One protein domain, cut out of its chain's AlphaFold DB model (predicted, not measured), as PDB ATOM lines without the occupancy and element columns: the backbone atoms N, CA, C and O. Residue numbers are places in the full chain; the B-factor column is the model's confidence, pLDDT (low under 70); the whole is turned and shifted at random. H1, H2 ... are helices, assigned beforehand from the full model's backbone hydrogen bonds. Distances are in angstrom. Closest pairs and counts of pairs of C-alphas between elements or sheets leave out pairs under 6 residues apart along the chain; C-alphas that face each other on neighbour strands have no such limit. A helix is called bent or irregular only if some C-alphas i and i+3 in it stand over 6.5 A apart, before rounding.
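This is residues 72 to 145 of the 172 residues of an uncharacterized protein of Actinobacteria bacterium (UniProt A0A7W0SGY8). A helical hairpin, H1 and H2 side by side and joined by a tight turn, has a third helix, H3, leading away from the far end of H2 as an arm; residues 131 to 145 of H3 stick out free, and this arm makes much of the length. The printed part has 74 residues with three named helices, H1, H2 and H3 in that order along the chain, and no named strand; the class is all helix. The whole is extended, with a radius of gyration of the C-alphas of 18.9 A, and the C-alphas span 65 by 28 by 11 A along their three main axes.

After residues 72 to 74, H1 runs from Ser 75 to Gly 91, 17 residues and 23.7 A from first to last C-alpha. It begins at C-alpha 75, (82.450, 105.721, 17.162). H2, the longest helix, has 29 residues, Asn 95 to Phe 123, and measures 41.8 A. Its C-alpha 95 is at (58.245, 117.993, 29.319). H2 is irregular, but only just: C-alphas 96 and 99 are 7.0 A apart, against about 5 A in a regular helix. H3 runs from Ala 128 to Trp 145, 18 residues and 25.7 A, and ends at C-alpha 145, (118.929, 108.409, 14.608).

H1 and H2 form a helical hairpin. They touch, with 27 pairs of C-alphas within 8 A, and their closest C-alphas are those of Ala 83 and Ala 105, 5.0 A apart. Their lines stand at a shallow tilt of 23 degrees, and they run opposite ways. Their centres are 9.3 A apart. H3 touches no helix: it is apart from H1, and also from H2, which it follows in the chain. In H1 and H3 every O i to N i+4 pair is within hydrogen-bond range; in H2 it is 23 of 25.

The two C-alphas farthest apart are those of Glu 96, in H2, and Trp 145, in H3, at 64.8 A. Without residues 131 to 145, which stand free, the body has 59 residues and spans 45 by 19 by 10 A. The links from H1 to H2, with three residues, and from H2 to H3, with four, are tight. The printed part has no cut. The mean pLDDT of the printed part is 78.8, and 13 residues are under 70: residue 72, residue 93 and residues 122 to 132.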
ATOM      1  N   ILE A  72      88.634  98.199  16.567       66.94
ATOM      2  CA  ILE A  72      88.833  99.179  17.641       66.94
ATOM      3  C   ILE A  72      88.090 100.440  17.206       66.94
ATOM      4  O   ILE A  72      88.681 101.347  16.614       66.94
ATOM      5  N   ASP A  73      86.770 100.421  17.369       70.88
ATOM      6  CA  ASP A  73      85.907 101.506  16.922       70.88
ATOM      7  C   ASP A  73      85.646 102.504  18.054       70.88
ATOM      8  O   ASP A  73      85.048 102.170  19.071       70.88
ATOM      9  N   LEU A  74      86.093 103.744  17.861       74.50
ATOM     10  CA  LEU A  74      85.853 104.860  18.781       74.50
ATOM     11  C   LEU A  74      84.523 105.579  18.484       74.50
ATOM     12  O   LEU A  74      84.250 106.618  19.086       74.50
ATOM     13  N   SER A  75      83.697 105.065  17.562       77.19
ATOM     14  CA  SER A  75      82.450 105.721  17.162       77.19
ATOM     15  C   SER A  75      81.361 105.684  18.235       77.19
ATOM     16  O   SER A  75      80.613 106.651  18.335       77.19
ATOM     17  N   VAL A  76      81.280 104.643  19.079       83.94
ATOM     18  CA  VAL A  76      80.202 104.524  20.085       83.94
ATOM     19  C   VAL A  76      80.176 105.693  21.074       83.94
ATOM     20  O   VAL A  76      79.113 106.302  21.209       83.94
ATOM     21  N   PRO A  77      81.304 106.107  21.681       84.44
ATOM     22  CA  PRO A  77      81.354 107.349  22.453       84.44
ATOM     23  C   PRO A  77      80.878 108.578  21.658       84.44
ATOM     24  O   PRO A  77      80.176 109.427  22.197       84.44
ATOM     25  N   GLY A  78      81.198 108.660  20.362       86.25
ATOM     26  CA  GLY A  78      80.727 109.734  19.481       86.25
ATOM     27  C   GLY A  78      79.212 109.706  19.246       86.25
ATOM     28  O   GLY A  78      78.563 110.748  19.303       86.25
ATOM     29  N   THR A  79      78.630 108.519  19.051       88.19
ATOM     30  CA  THR A  79      77.173 108.352  18.897       88.19
ATOM     31  C   THR A  79      76.409 108.705  20.170       88.19
ATOM     32  O   THR A  79      75.343 109.309  20.087       88.19
ATOM     33  N   MET A  80      76.976 108.413  21.346       89.38
ATOM     34  CA  MET A  80      76.404 108.822  22.631       89.38
ATOM     35  C   MET A  80      76.379 110.337  22.789       89.38
ATOM     36  O   MET A  80      75.357 110.891  23.185       89.38
ATOM     37  N   SER A  81      77.482 111.010  22.451       89.44
ATOM     38  CA  SER A  81      77.554 112.472  22.493       89.44
ATOM     39  C   SER A  81      76.554 113.111  21.532       89.44
ATOM     40  O   SER A  81      75.876 114.063  21.906       89.44
ATOM     41  N   LEU A  82      76.403 112.565  20.321       86.69
ATOM     42  CA  LEU A  82      75.397 113.037  19.367       86.69
ATOM     43  C   LEU A  82      73.974 112.861  19.912       86.69
ATOM     44  O   LEU A  82      73.187 113.802  19.869       86.69
ATOM     45  N   ALA A  83      73.651 111.687  20.462       87.69
ATOM     46  CA  ALA A  83      72.345 111.433  21.066       87.69
ATOM     47  C   ALA A  83      72.063 112.380  22.246       87.69
ATOM     48  O   ALA A  83      70.947 112.878  22.371       87.69
ATOM     49  N   ALA A  84      73.073 112.687  23.068       88.38
ATOM     50  CA  ALA A  84      72.951 113.652  24.158       88.38
ATOM     51  C   ALA A  84      72.671 115.074  23.642       88.38
ATOM     52  O   ALA A  84      71.784 115.747  24.162       88.38
ATOM     53  N   VAL A  85      73.372 115.515  22.591       89.19
ATOM     54  CA  VAL A  85      73.134 116.826  21.963       89.19
ATOM     55  C   VAL A  85      71.734 116.902  21.353       89.19
ATOM     56  O   VAL A  85      71.061 117.913  21.527       89.19
ATOM     57  N   ILE A  86      71.261 115.837  20.698       87.56
ATOM     58  CA  ILE A  86      69.893 115.771  20.156       87.56
ATOM     59  C   ILE A  86      68.863 115.826  21.286       87.56
ATOM     60  O   ILE A  86      67.912 116.593  21.195       87.56
ATOM     61  N   MET A  87      69.064 115.075  22.373       86.12
ATOM     62  CA  MET A  87      68.151 115.098  23.520       86.12
ATOM     63  C   MET A  87      68.041 116.484  24.155       86.12
ATOM     64  O   MET A  87      66.943 116.905  24.504       86.12
ATOM     65  N   VAL A  88      69.159 117.203  24.288       88.25
ATOM     66  CA  VAL A  88      69.162 118.567  24.837       88.25
ATOM     67  C   VAL A  88      68.552 119.561  23.849       88.25
ATOM     68  O   VAL A  88      67.737 120.386  24.248       88.25
ATOM     69  N   GLY A  89      68.911 119.474  22.566       85.06
ATOM     70  CA  GLY A  89      68.455 120.418  21.543       85.06
ATOM     71  C   GLY A  89      66.984 120.263  21.153       85.06
ATOM     72  O   GLY A  89      66.336 121.257  20.856       85.06
ATOM     73  N   VAL A  90      66.451 119.037  21.157       81.88
ATOM     74  CA  VAL A  90      65.038 118.754  20.839       81.88
ATOM     75  C   VAL A  90      64.156 118.804  22.088       81.88
ATOM     76  O   VAL A  90      62.960 119.036  21.977       81.88
ATOM     77  N   GLY A  91      64.724 118.572  23.274       78.44
ATOM     78  CA  GLY A  91      63.969 118.598  24.525       78.44
ATOM     79  C   GLY A  91      63.595 120.003  25.006       78.44
ATOM     80  O   GLY A  91      62.624 120.113  25.745       78.44
ATOM     81  N   ASP A  92      64.371 121.034  24.642       75.69
ATOM     82  CA  ASP A  92      64.179 122.480  24.911       75.69
ATOM     83  C   ASP A  92      63.527 122.856  26.268       75.69
ATOM     84  O   ASP A  92      62.776 123.818  26.397       75.69
ATOM     85  N   GLY A  93      63.769 122.060  27.317       67.94
ATOM     86  CA  GLY A  93      63.167 122.234  28.645       67.94
ATOM     87  C   GLY A  93      61.661 121.939  28.754       67.94
ATOM     88  O   GLY A  93      61.106 122.069  29.847       67.94
ATOM     89  N   ALA A  94      60.990 121.516  27.678       74.31
ATOM     90  CA  ALA A  94      59.561 121.219  27.667       74.31
ATOM     91  C   ALA A  94      59.296 119.721  27.900       74.31
ATOM     92  O   ALA A  94      59.658 118.866  27.090       74.31
ATOM     93  N   ASN A  95      58.583 119.386  28.983       73.25
ATOM     94  CA  ASN A  95      58.245 117.993  29.319       73.25
ATOM     95  C   ASN A  95      57.435 117.274  28.223       73.25
ATOM     96  O   ASN A  95      57.534 116.058  28.079       73.25
ATOM     97  N   GLU A  96      56.665 118.016  27.429       75.44
ATOM     98  CA  GLU A  96      55.849 117.474  26.334       75.44
ATOM     99  C   GLU A  96      56.698 116.980  25.152       75.44
ATOM    100  O   GLU A  96      56.292 116.069  24.431       75.44
ATOM    101  N   GLN A  97      57.906 117.524  24.976       79.12
ATOM    102  CA  GLN A  97      58.790 117.207  23.851       79.12
ATOM    103  C   GLN A  97      59.780 116.080  24.163       79.12
ATOM    104  O   GLN A  97      60.447 115.585  23.254       79.12
ATOM    105  N   ILE A  98      59.824 115.593  25.410       82.50
ATOM    106  CA  ILE A  98      60.713 114.493  25.821       82.50
ATOM    107  C   ILE A  98      60.487 113.254  24.952       82.50
ATOM    108  O   ILE A  98      61.454 112.607  24.546       82.50
ATOM    109  N   TRP A  99      59.234 112.935  24.605       83.62
ATOM    110  CA  TRP A  99      58.978 111.780  23.744       83.62
ATOM    111  C   TRP A  99      59.529 111.949  22.334       83.62
ATOM    112  O   TRP A  99      60.120 111.014  21.787       83.62
ATOM    113  N   VAL A 100      59.395 113.146  21.765       84.12
ATOM    114  CA  VAL A 100      59.936 113.472  20.442       84.12
ATOM    115  C   VAL A 100      61.464 113.440  20.474       84.12
ATOM    116  O   VAL A 100      62.087 112.880  19.569       84.12
ATOM    117  N   ALA A 101      62.077 113.951  21.543       84.44
ATOM    118  CA  ALA A 101      63.519 113.914  21.747       84.44
ATOM    119  C   ALA A 101      64.050 112.469  21.804       84.44
ATOM    120  O   ALA A 101      65.016 112.139  21.116       84.44
ATOM    121  N   ILE A 102      63.380 111.571  22.539       86.69
ATOM    122  CA  ILE A 102      63.799 110.163  22.651       86.69
ATOM    123  C   ILE A 102      63.714 109.456  21.297       86.69
ATOM    124  O   ILE A 102      64.662 108.782  20.890       86.69
ATOM    125  N   VAL A 103      62.599 109.616  20.580       89.81
ATOM    126  CA  VAL A 103      62.407 108.967  19.276       89.81
ATOM    127  C   VAL A 103      63.424 109.483  18.258       89.81
ATOM    128  O   VAL A 103      64.059 108.685  17.567       89.81
ATOM    129  N   THR A 104      63.632 110.799  18.186       87.62
ATOM    130  CA  THR A 104      64.602 111.398  17.254       87.62
ATOM    131  C   THR A 104      66.037 110.978  17.571       87.62
ATOM    132  O   THR A 104      66.776 110.614  16.652       87.62
ATOM    133  N   ALA A 105      66.420 110.929  18.850       87.62
ATOM    134  CA  ALA A 105      67.732 110.447  19.275       87.62
ATOM    135  C   ALA A 105      67.947 108.962  18.933       87.62
ATOM    136  O   ALA A 105      69.016 108.600  18.439       87.62
ATOM    137  N   LEU A 106      66.936 108.107  19.135       88.25
ATOM    138  CA  LEU A 106      67.004 106.683  18.786       88.25
ATOM    139  C   LEU A 106      67.147 106.465  17.279       88.25
ATOM    140  O   LEU A 106      67.989 105.674  16.855       88.25
ATOM    141  N   VAL A 107      66.363 107.179  16.468       91.44
ATOM    142  CA  VAL A 107      66.444 107.090  15.003       91.44
ATOM    143  C   VAL A 107      67.815 107.554  14.515       91.44
ATOM    144  O   VAL A 107      68.457 106.850  13.735       91.44
ATOM    145  N   ALA A 108      68.311 108.690  15.011       88.94
ATOM    146  CA  ALA A 108      69.634 109.191  14.651       88.94
ATOM    147  C   ALA A 108      70.746 108.204  15.046       88.94
ATOM    148  O   ALA A 108      71.615 107.889  14.230       88.94
ATOM    149  N   ALA A 109      70.697 107.657  16.265       86.88
ATOM    150  CA  ALA A 109      71.661 106.666  16.731       86.88
ATOM    151  C   ALA A 109      71.611 105.370  15.905       86.88
ATOM    152  O   ALA A 109      72.663 104.820  15.574       86.88
ATOM    153  N   ALA A 110      70.419 104.904  15.519       87.94
ATOM    154  CA  ALA A 110      70.249 103.721  14.679       87.94
ATOM    155  C   ALA A 110      70.832 103.923  13.273       87.94
ATOM    156  O   ALA A 110      71.545 103.052  12.775       87.94
ATOM    157  N   VAL A 111      70.591 105.084  12.652       89.75
ATOM    158  CA  VAL A 111      71.153 105.423  11.334       89.75
ATOM    159  C   VAL A 111      72.676 105.477  11.396       89.75
ATOM    160  O   VAL A 111      73.349 104.846  10.580       89.75
ATOM    161  N   VAL A 112      73.239 106.173  12.387       86.38
ATOM    162  CA  VAL A 112      74.697 106.265  12.545       86.38
ATOM    163  C   VAL A 112      75.304 104.891  12.844       86.38
ATOM    164  O   VAL A 112      76.321 104.531  12.254       86.38
ATOM    165  N   GLY A 113      74.661 104.085  13.693       83.81
ATOM    166  CA  GLY A 113      75.079 102.714  13.985       83.81
ATOM    167  C   GLY A 113      75.068 101.809  12.751       83.81
ATOM    168  O   GLY A 113      76.015 101.051  12.543       83.81
ATOM    169  N   LEU A 114      74.050 101.928  11.895       85.19
ATOM    170  CA  LEU A 114      73.956 101.185  10.637       85.19
ATOM    171  C   LEU A 114      75.074 101.583   9.666       85.19
ATOM    172  O   LEU A 114      75.763 100.714   9.129       85.19
ATOM    173  N   VAL A 115      75.302 102.886   9.484       83.69
ATOM    174  CA  VAL A 115      76.389 103.406   8.640       83.69
ATOM    175  C   VAL A 115      77.744 102.922   9.156       83.69
ATOM    176  O   VAL A 115      78.546 102.402   8.378       83.69
ATOM    177  N   ASN A 116      77.982 103.016  10.465       77.69
ATOM    178  CA  ASN A 116      79.224 102.559  11.084       77.69
ATOM    179  C   ASN A 116      79.400 101.046  10.930       77.69
ATOM    180  O   ASN A 116      80.475 100.602  10.537       77.69
ATOM    181  N   GLY A 117      78.348 100.250  11.142       76.69
ATOM    182  CA  GLY A 117      78.368  98.803  10.924       76.69
ATOM    183  C   GLY A 117      78.728  98.423   9.485       76.69
ATOM    184  O   GLY A 117      79.581  97.558   9.273       76.69
ATOM    185  N   ILE A 118      78.158  99.116   8.495       80.12
ATOM    186  CA  ILE A 118      78.449  98.902   7.068       80.12
ATOM    187  C   ILE A 118      79.888  99.318   6.727       80.12
ATOM    188  O   ILE A 118      80.604  98.563   6.070       80.12
ATOM    189  N   LEU A 119      80.353 100.478   7.199       73.94
ATOM    190  CA  LEU A 119      81.728 100.948   6.965       73.94
ATOM    191  C   LEU A 119      82.770 100.021   7.606       73.94
ATOM    192  O   LEU A 119      83.820  99.747   7.020       73.94
ATOM    193  N   ILE A 120      82.489  99.524   8.807       72.69
ATOM    194  CA  ILE A 120      83.350  98.597   9.546       72.69
ATOM    195  C   ILE A 120      83.354  97.230   8.856       72.69
ATOM    196  O   ILE A 120      84.432  96.661   8.666       72.69
ATOM    197  N   GLY A 121      82.197  96.708   8.452       71.38
ATOM    198  CA  GLY A 121      82.100  95.442   7.722       71.38
ATOM    199  C   GLY A 121      82.746  95.496   6.333       71.38
ATOM    200  O   GLY A 121      83.428  94.551   5.943       71.38
ATOM    201  N   GLY A 122      82.586  96.613   5.616       66.19
ATOM    202  CA  GLY A 122      82.999  96.761   4.218       66.19
ATOM    203  C   GLY A 122      84.403  97.332   3.986       66.19
ATOM    204  O   GLY A 122      85.131  96.818   3.141       66.19
ATOM    205  N   PHE A 123      84.826  98.370   4.720       58.88
ATOM    206  CA  PHE A 123      85.982  99.203   4.328       58.88
ATOM    207  C   PHE A 123      87.277  99.013   5.140       58.88
ATOM    208  O   PHE A 123      88.280  99.648   4.824       58.88
ATOM    209  N   LYS A 124      87.326  98.138   6.157       60.62
ATOM    210  CA  LYS A 124      88.561  97.793   6.917       60.62
ATOM    211  C   LYS A 124      89.447  99.000   7.325       60.62
ATOM    212  O   LYS A 124      90.667  98.871   7.413       60.62
ATOM    213  N   LEU A 125      88.873 100.161   7.658       55.28
ATOM    214  CA  LEU A 125      89.594 101.405   8.033       55.28
ATOM    215  C   LEU A 125      90.256 101.354   9.442       55.28
ATOM    216  O   LEU A 125      90.424 102.356  10.135       55.28
ATOM    217  N   ARG A 126      90.662 100.159   9.879       59.53
ATOM    218  CA  ARG A 126      90.494  99.594  11.229       59.53
ATOM    219  C   ARG A 126      91.458 100.031  12.330       59.53
ATOM    220  O   ARG A 126      91.455  99.423  13.393       59.53
ATOM    221  N   SER A 127      92.314 101.029  12.149       61.94
ATOM    222  CA  SER A 127      93.214 101.367  13.261       61.94
ATOM    223  C   SER A 127      93.682 102.813  13.282       61.94
ATOM    224  O   SER A 127      94.722 103.183  12.737       61.94
ATOM    225  N   ALA A 128      92.931 103.650  13.998       63.88
ATOM    226  CA  ALA A 128      93.473 104.904  14.508       63.88
ATOM    227  C   ALA A 128      94.651 104.620  15.464       63.88
ATOM    228  O   ALA A 128      95.742 105.144  15.261       63.88
ATOM    229  N   VAL A 129      94.480 103.687  16.413       64.56
ATOM    230  CA  VAL A 129      95.514 103.329  17.405       64.56
ATOM    231  C   VAL A 129      96.754 102.706  16.766       64.56
ATOM    232  O   VAL A 129      97.861 103.124  17.080       64.56
ATOM    233  N   ALA A 130      96.621 101.752  15.838       64.81
ATOM    234  CA  ALA A 130      97.806 101.139  15.228       64.81
ATOM    235  C   ALA A 130      98.549 102.097  14.281       64.81
ATOM    236  O   ALA A 130      99.770 101.997  14.168       64.81
ATOM    237  N   ARG A 131      97.861 103.054  13.636       67.00
ATOM    238  CA  ARG A 131      98.531 104.152  12.915       67.00
ATOM    239  C   ARG A 131      99.251 105.096  13.874       67.00
ATOM    240  O   ARG A 131     100.422 105.381  13.646       67.00
ATOM    241  N   ALA A 132      98.600 105.517  14.959       69.31
ATOM    242  CA  ALA A 132      99.205 106.382  15.970       69.31
ATOM    243  C   ALA A 132     100.424 105.719  16.636       69.31
ATOM    244  O   ALA A 132     101.500 106.310  16.669       69.31
ATOM    245  N   ALA A 133     100.308 104.459  17.063       76.81
ATOM    246  CA  ALA A 133     101.402 103.683  17.646       76.81
ATOM    247  C   ALA A 133     102.580 103.518  16.672       76.81
ATOM    248  O   ALA A 133     103.739 103.656  17.064       76.81
ATOM    249  N   ARG A 134     102.302 103.282  15.382       79.75
ATOM    250  CA  ARG A 134     103.336 103.184  14.342       79.75
ATOM    251  C   ARG A 134     104.001 104.537  14.062       79.75
ATOM    252  O   ARG A 134     105.215 104.568  13.886       79.75
ATOM    253  N   CYS A 135     103.255 105.646  14.085       76.00
ATOM    254  CA  CYS A 135     103.820 107.001  14.027       76.00
ATOM    255  C   CYS A 135     104.730 107.284  15.228       76.00
ATOM    256  O   CYS A 135     105.860 107.713  15.027       76.00
ATOM    257  N   ILE A 136     104.286 106.979  16.451       83.19
ATOM    258  CA  ILE A 136     105.068 107.184  17.683       83.19
ATOM    259  C   ILE A 136     106.349 106.338  17.669       83.19
ATOM    260  O   ILE A 136     107.430 106.849  17.958       83.19
ATOM    261  N   SER A 137     106.255 105.065  17.270       82.12
ATOM    262  CA  SER A 137     107.421 104.190  17.087       82.12
ATOM    263  C   SER A 137     108.384 104.751  16.035       82.12
ATOM    264  O   SER A 137     109.589 104.810  16.259       82.12
ATOM    265  N   ARG A 138     107.877 105.246  14.901       83.44
ATOM    266  CA  ARG A 138     108.726 105.831  13.856       83.44
ATOM    267  C   ARG A 138     109.398 107.129  14.312       83.44
ATOM    268  O   ARG A 138     110.583 107.298  14.045       83.44
ATOM    269  N   MET A 139     108.683 107.985  15.044       82.19
ATOM    270  CA  MET A 139     109.212 109.224  15.627       82.19
ATOM    271  C   MET A 139     110.340 108.935  16.628       82.19
ATOM    272  O   MET A 139     111.369 109.612  16.616       82.19
ATOM    273  N   SER A 140     110.183 107.903  17.466       77.00
ATOM    274  CA  SER A 140     111.206 107.507  18.442       77.00
ATOM    275  C   SER A 140     112.438 106.888  17.771       77.00
ATOM    276  O   SER A 140     113.567 107.162  18.185       77.00
ATOM    277  N   HIS A 141     112.258 106.138  16.678       79.88
ATOM    278  CA  HIS A 141     113.369 105.672  15.846       79.88
ATOM    279  C   HIS A 141     114.106 106.829  15.150       79.88
ATOM    280  O   HIS A 141     115.338 106.846  15.164       79.88
ATOM    281  N   THR A 142     113.402 107.822  14.593       75.56
ATOM    282  CA  THR A 142     114.050 108.992  13.966       75.56
ATOM    283  C   THR A 142     114.740 109.897  14.984       75.56
ATOM    284  O   THR A 142     115.828 110.391  14.705       75.56
ATOM    285  N   ALA A 143     114.171 110.059  16.182       72.44
ATOM    286  CA  ALA A 143     114.803 110.806  17.270       72.44
ATOM    287  C   ALA A 143     116.106 110.134  17.735       72.44
ATOM    288  O   ALA A 143     117.113 110.809  17.947       72.44
ATOM    289  N   ARG A 144     116.130 108.793  17.799       74.25
ATOM    290  CA  ARG A 144     117.344 108.018  18.105       74.25
ATOM    291  C   ARG A 144     118.418 108.167  17.022       74.25
ATOM    292  O   ARG A 144     119.588 108.304  17.359       74.25
ATOM    293  N   TRP A 145     118.024 108.186  15.746       70.06
ATOM    294  CA  TRP A 145     118.929 108.409  14.608       70.06
ATOM    295  C   TRP A 145     119.466 109.845  14.512       70.06
ATOM    296  O   TRP A 145     120.580 110.052  14.034       70.06
TER     297      TRP A 145